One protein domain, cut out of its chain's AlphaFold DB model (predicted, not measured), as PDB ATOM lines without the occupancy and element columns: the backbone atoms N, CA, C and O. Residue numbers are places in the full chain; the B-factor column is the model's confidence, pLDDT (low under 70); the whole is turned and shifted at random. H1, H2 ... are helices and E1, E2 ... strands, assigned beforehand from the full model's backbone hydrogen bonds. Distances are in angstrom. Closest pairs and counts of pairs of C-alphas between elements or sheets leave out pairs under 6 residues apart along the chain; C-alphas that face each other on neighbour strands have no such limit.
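Overview. This is residues 2 to 82 of the 191 residues of an uncharacterized protein of Caenorhabditis remanei (UniProt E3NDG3). What is the main picture? A twisted five-strand sheet has one helix, H1, over one face near E1, E2 and E3, making two layers. What builds it? The 81 printed residues run E1 to E5, then H1, class mixed; the mixed sheet's order is E1 E2 E3 E5 E4. It is compact, radius of gyration of the C-alphas 13.2 A, spanning 35 by 33 by 18 A.

Along the chain. Where are the strands? E1 is residues 8 to 13, from C-alpha 8 at (33.123, -37.555, -31.175); E2 is 18 to 22, E3 28 to 35, E4 44 to 49, and E5 52 to 60, 26.3 A long. Where is the helix? H1, residues 64 to 78, 20.7 A, ends at C-alpha 78 at (45.491, -38.324, -33.194).

Arrangement. Which strands pair? Hairpins E1 and E2, and E2 and E3, form a meander, each strand the antiparallel neighbour of the one before: N 10 and O 20, and N 21 and O 30, are each 2.9 A apart. E5 is parallel to E3, N 31 to O 55 2.8 A, and forms an antiparallel hairpin with E4, N 47 to O 54 2.9 A. Where is H1? It is on the sheet at a height of 9.4 A, over E2 and only just not over E3, with 2 C-alphas there; its closest C-alphas to E3 are Pro 64 and Met 34, 5.3 A. In H1 every O i to N i+4 pair is within hydrogen-bond range.

Size, cuts and confidence. How large is it? The farthest C-alphas, Thr 2 and Gln 39, are 40.5 A apart; the printed part has no cut and no long link. Where is confidence low? Residues 2 to 5 have pLDDT under 70.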
ATOM      1  N   THR A   2      43.653 -31.786 -43.880       45.47
ATOM      2  CA  THR A   2      43.289 -31.752 -42.456       45.47
ATOM      3  C   THR A   2      42.254 -32.847 -42.224       45.47
ATOM      4  O   THR A   2      41.119 -32.740 -42.674       45.47
ATOM      5  N   PHE A   3      42.679 -33.952 -41.613       52.06
ATOM      6  CA  PHE A   3      41.774 -35.010 -41.178       52.06
ATOM      7  C   PHE A   3      41.006 -34.483 -39.968       52.06
ATOM      8  O   PHE A   3      41.571 -34.392 -38.881       52.06
ATOM      9  N   TYR A   4      39.757 -34.072 -40.172       57.06
ATOM     10  CA  TYR A   4      38.836 -33.853 -39.066       57.06
ATOM     11  C   TYR A   4      38.173 -35.183 -38.764       57.06
ATOM     12  O   TYR A   4      37.541 -35.789 -39.633       57.06
ATOM     13  N   SER A   5      38.382 -35.655 -37.540       65.69
ATOM     14  CA  SER A   5      37.753 -36.877 -37.081       65.69
ATOM     15  C   SER A   5      36.242 -36.742 -37.165       65.69
ATOM     16  O   SER A   5      35.654 -35.829 -36.594       65.69
ATOM     17  N   LYS A   6      35.628 -37.694 -37.854       82.44
ATOM     18  CA  LYS A   6      34.185 -37.912 -37.845       82.44
ATOM     19  C   LYS A   6      33.684 -38.402 -36.476       82.44
ATOM     20  O   LYS A   6      32.495 -38.324 -36.204       82.44
ATOM     21  N   TYR A   7      34.584 -38.889 -35.626       88.44
ATOM     22  CA  TYR A   7      34.258 -39.400 -34.303       88.44
ATOM     23  C   TYR A   7      34.185 -38.281 -33.272       88.44
ATOM     24  O   TYR A   7      35.045 -37.392 -33.271       88.44
ATOM     25  N   SER A   8      33.205 -38.375 -32.380       91.12
ATOM     26  CA  SER A   8      33.123 -37.555 -31.175       91.12
ATOM     27  C   SER A   8      34.028 -38.139 -30.084       91.12
ATOM     28  O   SER A   8      34.188 -39.358 -29.978       91.12
ATOM     29  N   VAL A   9      34.684 -37.261 -29.328       94.81
ATOM     30  CA  VAL A   9      35.557 -37.599 -28.202       94.81
ATOM     31  C   VAL A   9      34.908 -37.109 -26.919       94.81
ATOM     32  O   VAL A   9      34.711 -35.906 -26.724       94.81
ATOM     33  N   GLN A  10      34.654 -38.058 -26.026       96.06
ATOM     34  CA  GLN A  10      34.143 -37.817 -24.690       96.06
ATOM     35  C   GLN A  10      35.200 -38.183 -23.647       96.06
ATOM     36  O   GLN A  10      35.740 -39.292 -23.640       96.06
ATOM     37  N   LEU A  11      35.467 -37.249 -22.741       97.56
ATOM     38  CA  LEU A  11      36.303 -37.460 -21.567       97.56
ATOM     39  C   LEU A  11      35.404 -37.720 -20.354       97.56
ATOM     40  O   LEU A  11      34.555 -36.892 -20.029       97.56
ATOM     41  N   CYS A  12      35.589 -38.862 -19.693       97.00
ATOM     42  CA  CYS A  12      34.842 -39.256 -18.500       97.00
ATOM     43  C   CYS A  12      35.767 -39.273 -17.285       97.00
ATOM     44  O   CYS A  12      36.733 -40.033 -17.241       97.00
ATOM     45  N   VAL A  13      35.444 -38.469 -16.284       96.56
ATOM     46  CA  VAL A  13      36.164 -38.401 -15.016       96.56
ATOM     47  C   VAL A  13      35.273 -38.994 -13.936       96.56
ATOM     48  O   VAL A  13      34.335 -38.362 -13.452       96.56
ATOM     49  N   ASP A  14      35.569 -40.234 -13.586       93.38
ATOM     50  CA  ASP A  14      35.009 -40.956 -12.454       93.38
ATOM     51  C   ASP A  14      36.070 -41.922 -11.906       93.38
ATOM     52  O   ASP A  14      37.234 -41.873 -12.304       93.38
ATOM     53  N   LYS A  15      35.692 -42.840 -11.012       90.19
ATOM     54  CA  LYS A  15      36.630 -43.835 -10.463       90.19
ATOM     55  C   LYS A  15      37.311 -44.710 -11.525       90.19
ATOM     56  O   LYS A  15      38.364 -45.273 -11.249       90.19
ATOM     57  N   THR A  16      36.700 -44.849 -12.697       89.94
ATOM     58  CA  THR A  16      37.135 -45.695 -13.814       89.94
ATOM     59  C   THR A  16      37.638 -44.905 -15.029       89.94
ATOM     60  O   THR A  16      37.678 -45.463 -16.123       89.94
ATOM     61  N   MET A  17      38.032 -43.635 -14.834       95.94
ATOM     62  CA  MET A  17      38.760 -42.752 -15.767       95.94
ATOM     63  C   MET A  17      38.635 -43.154 -17.247       95.94
ATOM     64  O   MET A  17      39.429 -43.936 -17.781       95.94
ATOM     65  N   GLY A  18      37.614 -42.617 -17.910       97.19
ATOM     66  CA  GLY A  18      37.182 -43.064 -19.226       97.19
ATOM     67  C   GLY A  18      37.520 -42.117 -20.370       97.19
ATOM     68  O   GLY A  18      37.518 -40.895 -20.222       97.19
ATOM     69  N   ILE A  19      37.749 -42.692 -21.546       97.75
ATOM     70  CA  ILE A  19      37.776 -41.974 -22.821       97.75
ATOM     71  C   ILE A  19      36.878 -42.727 -23.791       97.75
ATOM     72  O   ILE A  19      37.154 -43.879 -24.130       97.75
ATOM     73  N   ALA A  20      35.803 -42.083 -24.226       96.25
ATOM     74  CA  ALA A  20      34.868 -42.642 -25.187       96.25
ATOM     75  C   ALA A  20      35.073 -42.021 -26.571       96.25
ATOM     76  O   ALA A  20      35.174 -40.803 -26.723       96.25
ATOM     77  N   ILE A  21      35.130 -42.891 -27.576       94.81
ATOM     78  CA  ILE A  21      35.130 -42.534 -28.992       94.81
ATOM     79  C   ILE A  21      33.790 -42.974 -29.567       94.81
ATOM     80  O   ILE A  21      33.465 -44.165 -29.559       94.81
ATOM     81  N   ILE A  22      33.019 -42.005 -30.048       91.75
ATOM     82  CA  ILE A  22      31.638 -42.197 -30.485       91.75
ATOM     83  C   ILE A  22      31.580 -42.067 -32.009       91.75
ATOM     84  O   ILE A  22      32.107 -41.115 -32.593       91.75
ATOM     85  N   GLY A  23      30.976 -43.062 -32.659       86.88
ATOM     86  CA  GLY A  23      30.727 -43.100 -34.098       86.88
ATOM     87  C   GLY A  23      29.792 -41.985 -34.571       86.88
ATOM     88  O   GLY A  23      29.008 -41.443 -33.806       86.88
ATOM     89  N   THR A  24      29.854 -41.658 -35.861       72.62
ATOM     90  CA  THR A  24      29.093 -40.551 -36.481       72.62
ATOM     91  C   THR A  24      27.579 -40.648 -36.407       72.62
ATOM     92  O   THR A  24      26.904 -39.647 -36.609       72.62
ATOM     93  N   ASP A  25      27.042 -41.845 -36.225       78.81
ATOM     94  CA  ASP A  25      25.612 -42.103 -36.082       78.81
ATOM     95  C   ASP A  25      25.214 -42.336 -34.619       78.81
ATOM     96  O   ASP A  25      24.089 -42.754 -34.357       78.81
ATOM     97  N   GLU A  26      26.155 -42.124 -33.689       76.00
ATOM     98  CA  GLU A  26      26.032 -42.400 -32.254       76.00
ATOM     99  C   GLU A  26      25.646 -43.853 -31.940       76.00
ATOM    100  O   GLU A  26      25.297 -44.188 -30.811       76.00
ATOM    101  N   ARG A  27      25.742 -44.755 -32.927       84.06
ATOM    102  CA  ARG A  27      25.376 -46.163 -32.760       84.06
ATOM    103  C   ARG A  27      26.483 -46.979 -32.141       84.06
ATOM    104  O   ARG A  27      26.205 -48.027 -31.577       84.06
ATOM    105  N   VAL A  28      27.731 -46.541 -32.266       87.31
ATOM    106  CA  VAL A  28      28.878 -47.268 -31.726       87.31
ATOM    107  C   VAL A  28      29.651 -46.366 -30.788       87.31
ATOM    108  O   VAL A  28      30.198 -45.350 -31.215       87.31
ATOM    109  N   THR A  29      29.751 -46.786 -29.534       92.88
ATOM    110  CA  THR A  29      30.576 -46.141 -28.518       92.88
ATOM    111  C   THR A  29      31.618 -47.129 -28.036       92.88
ATOM    112  O   THR A  29      31.287 -48.187 -27.499       92.88
ATOM    113  N   CYS A  30      32.886 -46.777 -28.212       94.81
ATOM    114  CA  CYS A  30      34.007 -47.519 -27.655       94.81
ATOM    115  C   CYS A  30      34.608 -46.704 -26.513       94.81
ATOM    116  O   CYS A  30      35.195 -45.650 -26.754       94.81
ATOM    117  N   THR A  31      34.487 -47.203 -25.288       96.50
ATOM    118  CA  THR A  31      35.010 -46.559 -24.085       96.50
ATOM    119  C   THR A  31      36.210 -47.326 -23.564       96.50
ATOM    120  O   THR A  31      36.109 -48.499 -23.205       96.50
ATOM    121  N   TYR A  32      37.349 -46.654 -23.492       97.06
ATOM    122  CA  TYR A  32      38.514 -47.145 -22.775       97.06
ATOM    123  C   TYR A  32      38.434 -46.681 -21.325       97.06
ATOM    124  O   TYR A  32      38.288 -45.483 -21.093       97.06
ATOM    125  N   LEU A  33      38.505 -47.606 -20.371       97.12
ATOM    126  CA  LEU A  33      38.375 -47.337 -18.939       97.12
ATOM    127  C   LEU A  33      39.653 -47.755 -18.220       97.12
ATOM    128  O   LEU A  33      40.120 -48.886 -18.384       97.12
ATOM    129  N   MET A  34      40.203 -46.860 -17.405       95.44
ATOM    130  CA  MET A  34      41.335 -47.170 -16.538       95.44
ATOM    131  C   MET A  34      40.840 -47.415 -15.120       95.44
ATOM    132  O   MET A  34      40.166 -46.574 -14.534       95.44
ATOM    133  N   THR A  35      41.175 -48.574 -14.567       91.88
ATOM    134  CA  THR A  35      40.692 -49.023 -13.259       91.88
ATOM    135  C   THR A  35      41.850 -49.436 -12.362       91.88
ATOM    136  O   THR A  35      42.865 -49.942 -12.835       91.88
ATOM    137  N   SER A  36      41.696 -49.242 -11.055       91.62
ATOM    138  CA  SER A  36      42.628 -49.756 -10.046       91.62
ATOM    139  C   SER A  36      42.386 -51.229  -9.695       91.62
ATOM    140  O   SER A  36      43.161 -51.810  -8.936       91.62
ATOM    141  N   ASP A  37      41.336 -51.847 -10.244       93.44
ATOM    142  CA  ASP A  37      41.053 -53.272 -10.085       93.44
ATOM    143  C   ASP A  37      41.842 -54.107 -11.105       93.44
ATOM    144  O   ASP A  37      41.551 -54.110 -12.302       93.44
ATOM    145  N   GLU A  38      42.854 -54.830 -10.622       94.56
ATOM    146  CA  GLU A  38      43.703 -55.692 -11.449       94.56
ATOM    147  C   GLU A  38      42.918 -56.842 -12.097       94.56
ATOM    148  O   GLU A  38      43.247 -57.255 -13.209       94.56
ATOM    149  N   GLN A  39      41.836 -57.315 -11.464       95.56
ATOM    150  CA  GLN A  39      41.008 -58.405 -11.996       95.56
ATOM    151  C   GLN A  39      40.229 -57.990 -13.246       95.56
ATOM    152  O   GLN A  39      39.846 -58.836 -14.052       95.56
ATOM    153  N   MET A  40      40.014 -56.685 -13.422       94.00
ATOM    154  CA  MET A  40      39.329 -56.132 -14.585       94.00
ATOM    155  C   MET A  40      40.259 -55.928 -15.784       94.00
ATOM    156  O   MET A  40      39.797 -55.566 -16.864       94.00
ATOM    157  N   ASN A  41      41.568 -56.147 -15.636       95.88
ATOM    158  CA  ASN A  41      42.518 -55.880 -16.706       95.88
ATOM    159  C   ASN A  41      42.256 -56.733 -17.955       95.88
ATOM    160  O   ASN A  41      42.260 -57.960 -17.898       95.88
ATOM    161  N   GLY A  42      42.103 -56.081 -19.106       93.62
ATOM    162  CA  GLY A  42      41.849 -56.751 -20.380       93.62
ATOM    163  C   GLY A  42      40.408 -57.227 -20.556       93.62
ATOM    164  O   GLY A  42      40.083 -57.732 -21.632       93.62
ATOM    165  N   ASN A  43      39.536 -57.038 -19.557       96.75
ATOM    166  CA  ASN A  43      38.122 -57.351 -19.710       96.75
ATOM    167  C   ASN A  43      37.498 -56.443 -20.769       96.75
ATOM    168  O   ASN A  43      37.761 -55.237 -20.842       96.75
ATOM    169  N   VAL A  44      36.648 -57.051 -21.592       96.50
ATOM    170  CA  VAL A  44      35.843 -56.356 -22.587       96.50
ATOM    171  C   VAL A  44      34.389 -56.646 -22.281       96.50
ATOM    172  O   VAL A  44      33.961 -57.798 -22.303       96.50
ATOM    173  N   GLU A  45      33.634 -55.593 -22.011       95.81
ATOM    174  CA  GLU A  45      32.188 -55.673 -21.884       95.81
ATOM    175  C   GLU A  45      31.563 -55.102 -23.147       95.81
ATOM    176  O   GLU A  45      31.910 -54.005 -23.589       95.81
ATOM    177  N   GLU A  46      30.621 -55.835 -23.722       94.00
ATOM    178  CA  GLU A  46      29.803 -55.348 -24.818       94.00
ATOM    179  C   GLU A  46      28.344 -55.396 -24.397       94.00
ATOM    180  O   GLU A  46      27.841 -56.404 -23.904       94.00
ATOM    181  N   SER A  47      27.671 -54.271 -24.572       91.75
ATOM    182  CA  SER A  47      26.246 -54.123 -24.326       91.75
ATOM    183  C   SER A  47      25.635 -53.363 -25.491       91.75
ATOM    184  O   SER A  47      26.335 -52.692 -26.250       91.75
ATOM    185  N   GLY A  48      24.332 -53.490 -25.682       87.50
ATOM    186  CA  GLY A  48      23.693 -52.888 -26.836       87.50
ATOM    187  C   GLY A  48      22.294 -53.418 -27.074       87.50
ATOM    188  O   GLY A  48      21.851 -54.380 -26.449       87.50
ATOM    189  N   GLY A  49      21.595 -52.758 -27.986       81.56
ATOM    190  CA  GLY A  49      20.213 -53.041 -28.352       81.56
ATOM    191  C   GLY A  49      19.711 -52.001 -29.347       81.56
ATOM    192  O   GLY A  49      20.253 -50.903 -29.422       81.56
ATOM    193  N   ASN A  50      18.699 -52.344 -30.150       82.44
ATOM    194  CA  ASN A  50      18.104 -51.441 -31.149       82.44
ATOM    195  C   ASN A  50      19.122 -50.783 -32.108       82.44
ATOM    196  O   ASN A  50      18.946 -49.642 -32.523       82.44
ATOM    197  N   GLY A  51      20.188 -51.508 -32.465       81.12
ATOM    198  CA  GLY A  51      21.231 -51.026 -33.376       81.12
ATOM    199  C   GLY A  51      22.356 -50.219 -32.719       81.12
ATOM    200  O   GLY A  51      23.245 -49.783 -33.445       81.12
ATOM    201  N   TYR A  52      22.344 -50.058 -31.392       87.62
ATOM    202  CA  TYR A  52      23.434 -49.464 -30.618       87.62
ATOM    203  C   TYR A  52      24.382 -50.534 -30.068       87.62
ATOM    204  O   TYR A  52      23.934 -51.593 -29.625       87.62
ATOM    205  N   ILE A  53      25.677 -50.228 -30.054       91.50
ATOM    206  CA  ILE A  53      26.766 -51.037 -29.514       91.50
ATOM    207  C   ILE A  53      27.602 -50.145 -28.597       91.50
ATOM    208  O   ILE A  53      28.178 -49.147 -29.024       91.50
ATOM    209  N   ILE A  54      27.700 -50.538 -27.336       93.50
ATOM    210  CA  ILE A  54      28.558 -49.922 -26.333       93.50
ATOM    211  C   ILE A  54      29.587 -50.966 -25.930       93.50
ATOM    212  O   ILE A  54      29.254 -51.976 -25.307       93.50
ATOM    213  N   ARG A  55      30.844 -50.704 -26.271       95.50
ATOM    214  CA  ARG A  55      31.976 -51.546 -25.901       95.50
ATOM    215  C   ARG A  55      32.835 -50.825 -24.877       95.50
ATOM    216  O   ARG A  55      33.321 -49.730 -25.142       95.50
ATOM    217  N   LYS A  56      33.064 -51.459 -23.734       96.56
ATOM    218  CA  LYS A  56      33.990 -51.000 -22.700       96.56
ATOM    219  C   LYS A  56      35.208 -51.905 -22.688       96.56
ATOM    220  O   LYS A  56      35.068 -53.123 -22.669       96.56
ATOM    221  N   VAL A  57      36.392 -51.310 -22.703       96.75
ATOM    222  CA  VAL A  57      37.667 -52.022 -22.587       96.75
ATOM    223  C   VAL A  57      38.350 -51.537 -21.325       96.75
ATOM    224  O   VAL A  57      38.636 -50.346 -21.200       96.75
ATOM    225  N   PHE A  58      38.600 -52.454 -20.401       97.00
ATOM    226  CA  PHE A  58      39.185 -52.142 -19.107       97.00
ATOM    227  C   PHE A  58      40.690 -52.382 -19.128       97.00
ATOM    228  O   PHE A  58      41.177 -53.419 -19.583       97.00
ATOM    229  N   LYS A  59      41.433 -51.416 -18.599       96.50
ATOM    230  CA  LYS A  59      42.871 -51.512 -18.385       96.50
ATOM    231  C   LYS A  59      43.168 -51.260 -16.922       96.50
ATOM    232  O   LYS A  59      42.774 -50.228 -16.379       96.50
ATOM    233  N   TYR A  60      43.890 -52.179 -16.301       96.75
ATOM    234  CA  TYR A  60      44.425 -51.928 -14.976       96.75
ATOM    235  C   TYR A  60      45.483 -50.824 -15.025       96.75
ATOM    236  O   TYR A  60      46.330 -50.794 -15.923       96.75
ATOM    237  N   SER A  61      45.442 -49.941 -14.035       95.50
ATOM    238  CA  SER A  61      46.451 -48.922 -13.792       95.50
ATOM    239  C   SER A  61      46.652 -48.723 -12.292       95.50
ATOM    240  O   SER A  61      45.699 -48.679 -11.514       95.50
ATOM    241  N   LYS A  62      47.918 -48.567 -11.886       95.25
ATOM    242  CA  LYS A  62      48.280 -48.150 -10.520       95.25
ATOM    243  C   LYS A  62      48.030 -46.664 -10.286       95.25
ATOM    244  O   LYS A  62      47.855 -46.263  -9.140       95.25
ATOM    245  N   ASP A  63      48.015 -45.880 -11.361       94.75
ATOM    246  CA  ASP A  63      47.746 -44.448 -11.345       94.75
ATOM    247  C   ASP A  63      46.782 -44.077 -12.489       94.75
ATOM    248  O   ASP A  63      47.193 -43.535 -13.525       94.75
ATOM    249  N   PRO A  64      45.483 -44.413 -12.338       94.56
ATOM    250  CA  PRO A  64      44.502 -44.234 -13.403       94.56
ATOM    251  C   PRO A  64      44.376 -42.783 -13.867       94.56
ATOM    252  O   PRO A  64      44.079 -42.542 -15.032       94.56
ATOM    253  N   VAL A  65      44.599 -41.813 -12.976       95.19
ATOM    254  CA  VAL A  65      44.459 -40.388 -13.294       95.19
ATOM    255  C   VAL A  65      45.593 -39.933 -14.206       95.19
ATOM    256  O   VAL A  65      45.328 -39.312 -15.239       95.19
ATOM    257  N   ASP A  66      46.845 -40.244 -13.874       95.69
ATOM    258  CA  ASP A  66      47.979 -39.789 -14.679       95.69
ATOM    259  C   ASP A  66      48.098 -40.540 -16.008       95.69
ATOM    260  O   ASP A  66      48.354 -39.912 -17.044       95.69
ATOM    261  N   GLU A  67      47.812 -41.845 -16.036       96.19
ATOM    262  CA  GLU A  67      47.714 -42.578 -17.303       96.19
ATOM    263  C   GLU A  67      46.571 -42.039 -18.180       96.19
ATOM    264  O   GLU A  67      46.744 -41.881 -19.394       96.19
ATOM    265  N   TRP A  68      45.430 -41.672 -17.588       97.31
ATOM    266  CA  TRP A  68      44.309 -41.091 -18.326       97.31
ATOM    267  C   TRP A  68      44.659 -39.730 -18.923       97.31
ATOM    268  O   TRP A  68      44.318 -39.466 -20.079       97.31
ATOM    269  N   LYS A  69      45.400 -38.881 -18.198       97.38
ATOM    270  CA  LYS A  69      45.911 -37.604 -18.732       97.38
ATOM    271  C   LYS A  69      46.823 -37.836 -19.939       97.38
ATOM    272  O   LYS A  69      46.726 -37.122 -20.940       97.38
ATOM    273  N   GLN A  70      47.705 -38.836 -19.870       96.69
ATOM    274  CA  GLN A  70      48.601 -39.184 -20.977       96.69
ATOM    275  C   GLN A  70      47.829 -39.695 -22.197       96.69
ATOM    276  O   GLN A  70      48.047 -39.205 -23.308       96.69
ATOM    277  N   LEU A  71      46.889 -40.625 -22.001       96.19
ATOM    278  CA  LEU A  71      46.079 -41.153 -23.098       96.19
ATOM    279  C   LEU A  71      45.178 -40.073 -23.705       96.19
ATOM    280  O   LEU A  71      45.046 -40.006 -24.924       96.19
ATOM    281  N   SER A  72      44.622 -39.184 -22.882       96.81
ATOM    282  CA  SER A  72      43.823 -38.046 -23.344       96.81
ATOM    283  C   SER A  72      44.624 -37.149 -24.287       96.81
ATOM    284  O   SER A  72      44.142 -36.832 -25.370       96.81
ATOM    285  N   LYS A  73      45.879 -36.808 -23.950       96.31
ATOM    286  CA  LYS A  73      46.767 -36.055 -24.861       96.31
ATOM    287  C   LYS A  73      46.953 -36.771 -26.195       96.31
ATOM    288  O   LYS A  73      46.806 -36.155 -27.246       96.31
ATOM    289  N   TYR A  74      47.231 -38.071 -26.143       95.50
ATOM    290  CA  TYR A  74      47.450 -38.879 -27.338       95.50
ATOM    291  C   TYR A  74      46.206 -38.937 -28.241       95.50
ATOM    292  O   TYR A  74      46.297 -38.765 -29.455       95.50
ATOM    293  N   VAL A  75      45.023 -39.107 -27.647       94.19
ATOM    294  CA  VAL A  75      43.734 -39.096 -28.354       94.19
ATOM    295  C   VAL A  75      43.480 -37.736 -29.007       94.19
ATOM    296  O   VAL A  75      43.150 -37.676 -30.194       94.19
ATOM    297  N   LEU A  76      43.678 -36.638 -28.272       93.00
ATOM    298  CA  LEU A  76      43.532 -35.280 -28.807       93.00
ATOM    299  C   LEU A  76      44.481 -35.023 -29.984       93.00
ATOM    300  O   LEU A  76      44.071 -34.424 -30.981       93.00
ATOM    301  N   GLU A  77      45.718 -35.515 -29.906       93.50
ATOM    302  CA  GLU A  77      46.715 -35.403 -30.969       93.50
ATOM    303  C   GLU A  77      46.316 -36.193 -32.224       93.50
ATOM    304  O   GLU A  77      46.289 -35.625 -33.320       93.50
ATOM    305  N   ILE A  78      45.931 -37.469 -32.076       91.81
ATOM    306  CA  ILE A  78      45.491 -38.324 -33.194       91.81
ATOM    307  C   ILE A  78      44.324 -37.681 -33.939       91.81
ATOM    308  O   ILE A  78      44.329 -37.591 -35.170       91.81
ATOM    309  N   PHE A  79      43.316 -37.234 -33.193       89.75
ATOM    310  CA  PHE A  79      42.115 -36.649 -33.776       89.75
ATOM    311  C   PHE A  79      42.281 -35.169 -34.136       89.75
ATOM    312  O   PHE A  79      41.353 -34.585 -34.700       89.75
ATOM    313  N   LYS A  80      43.452 -34.576 -33.855       89.69
ATOM    314  CA  LYS A  80      43.782 -33.160 -34.085       89.69
ATOM    315  C   LYS A  80      42.732 -32.223 -33.483       89.69
ATOM    316  O   LYS A  80      42.324 -31.241 -34.106       89.69
ATOM    317  N   ARG A  81      42.276 -32.548 -32.271       87.38
ATOM    318  CA  ARG A  81      41.208 -31.840 -31.558       87.38
ATOM    319  C   ARG A  81      41.788 -30.910 -30.500       87.38
ATOM    320  O   ARG A  81      42.547 -31.326 -29.638       87.38
ATOM    321  N   GLN A  82      41.368 -29.651 -30.559       89.06
ATOM    322  CA  GLN A  82      41.548 -28.682 -29.470       89.06
ATOM    323  C   GLN A  82      40.262 -28.493 -28.659       89.06
ATOM    324  O   GLN A  82      40.303 -27.968 -27.551       89.06
TER     325      GLN A  82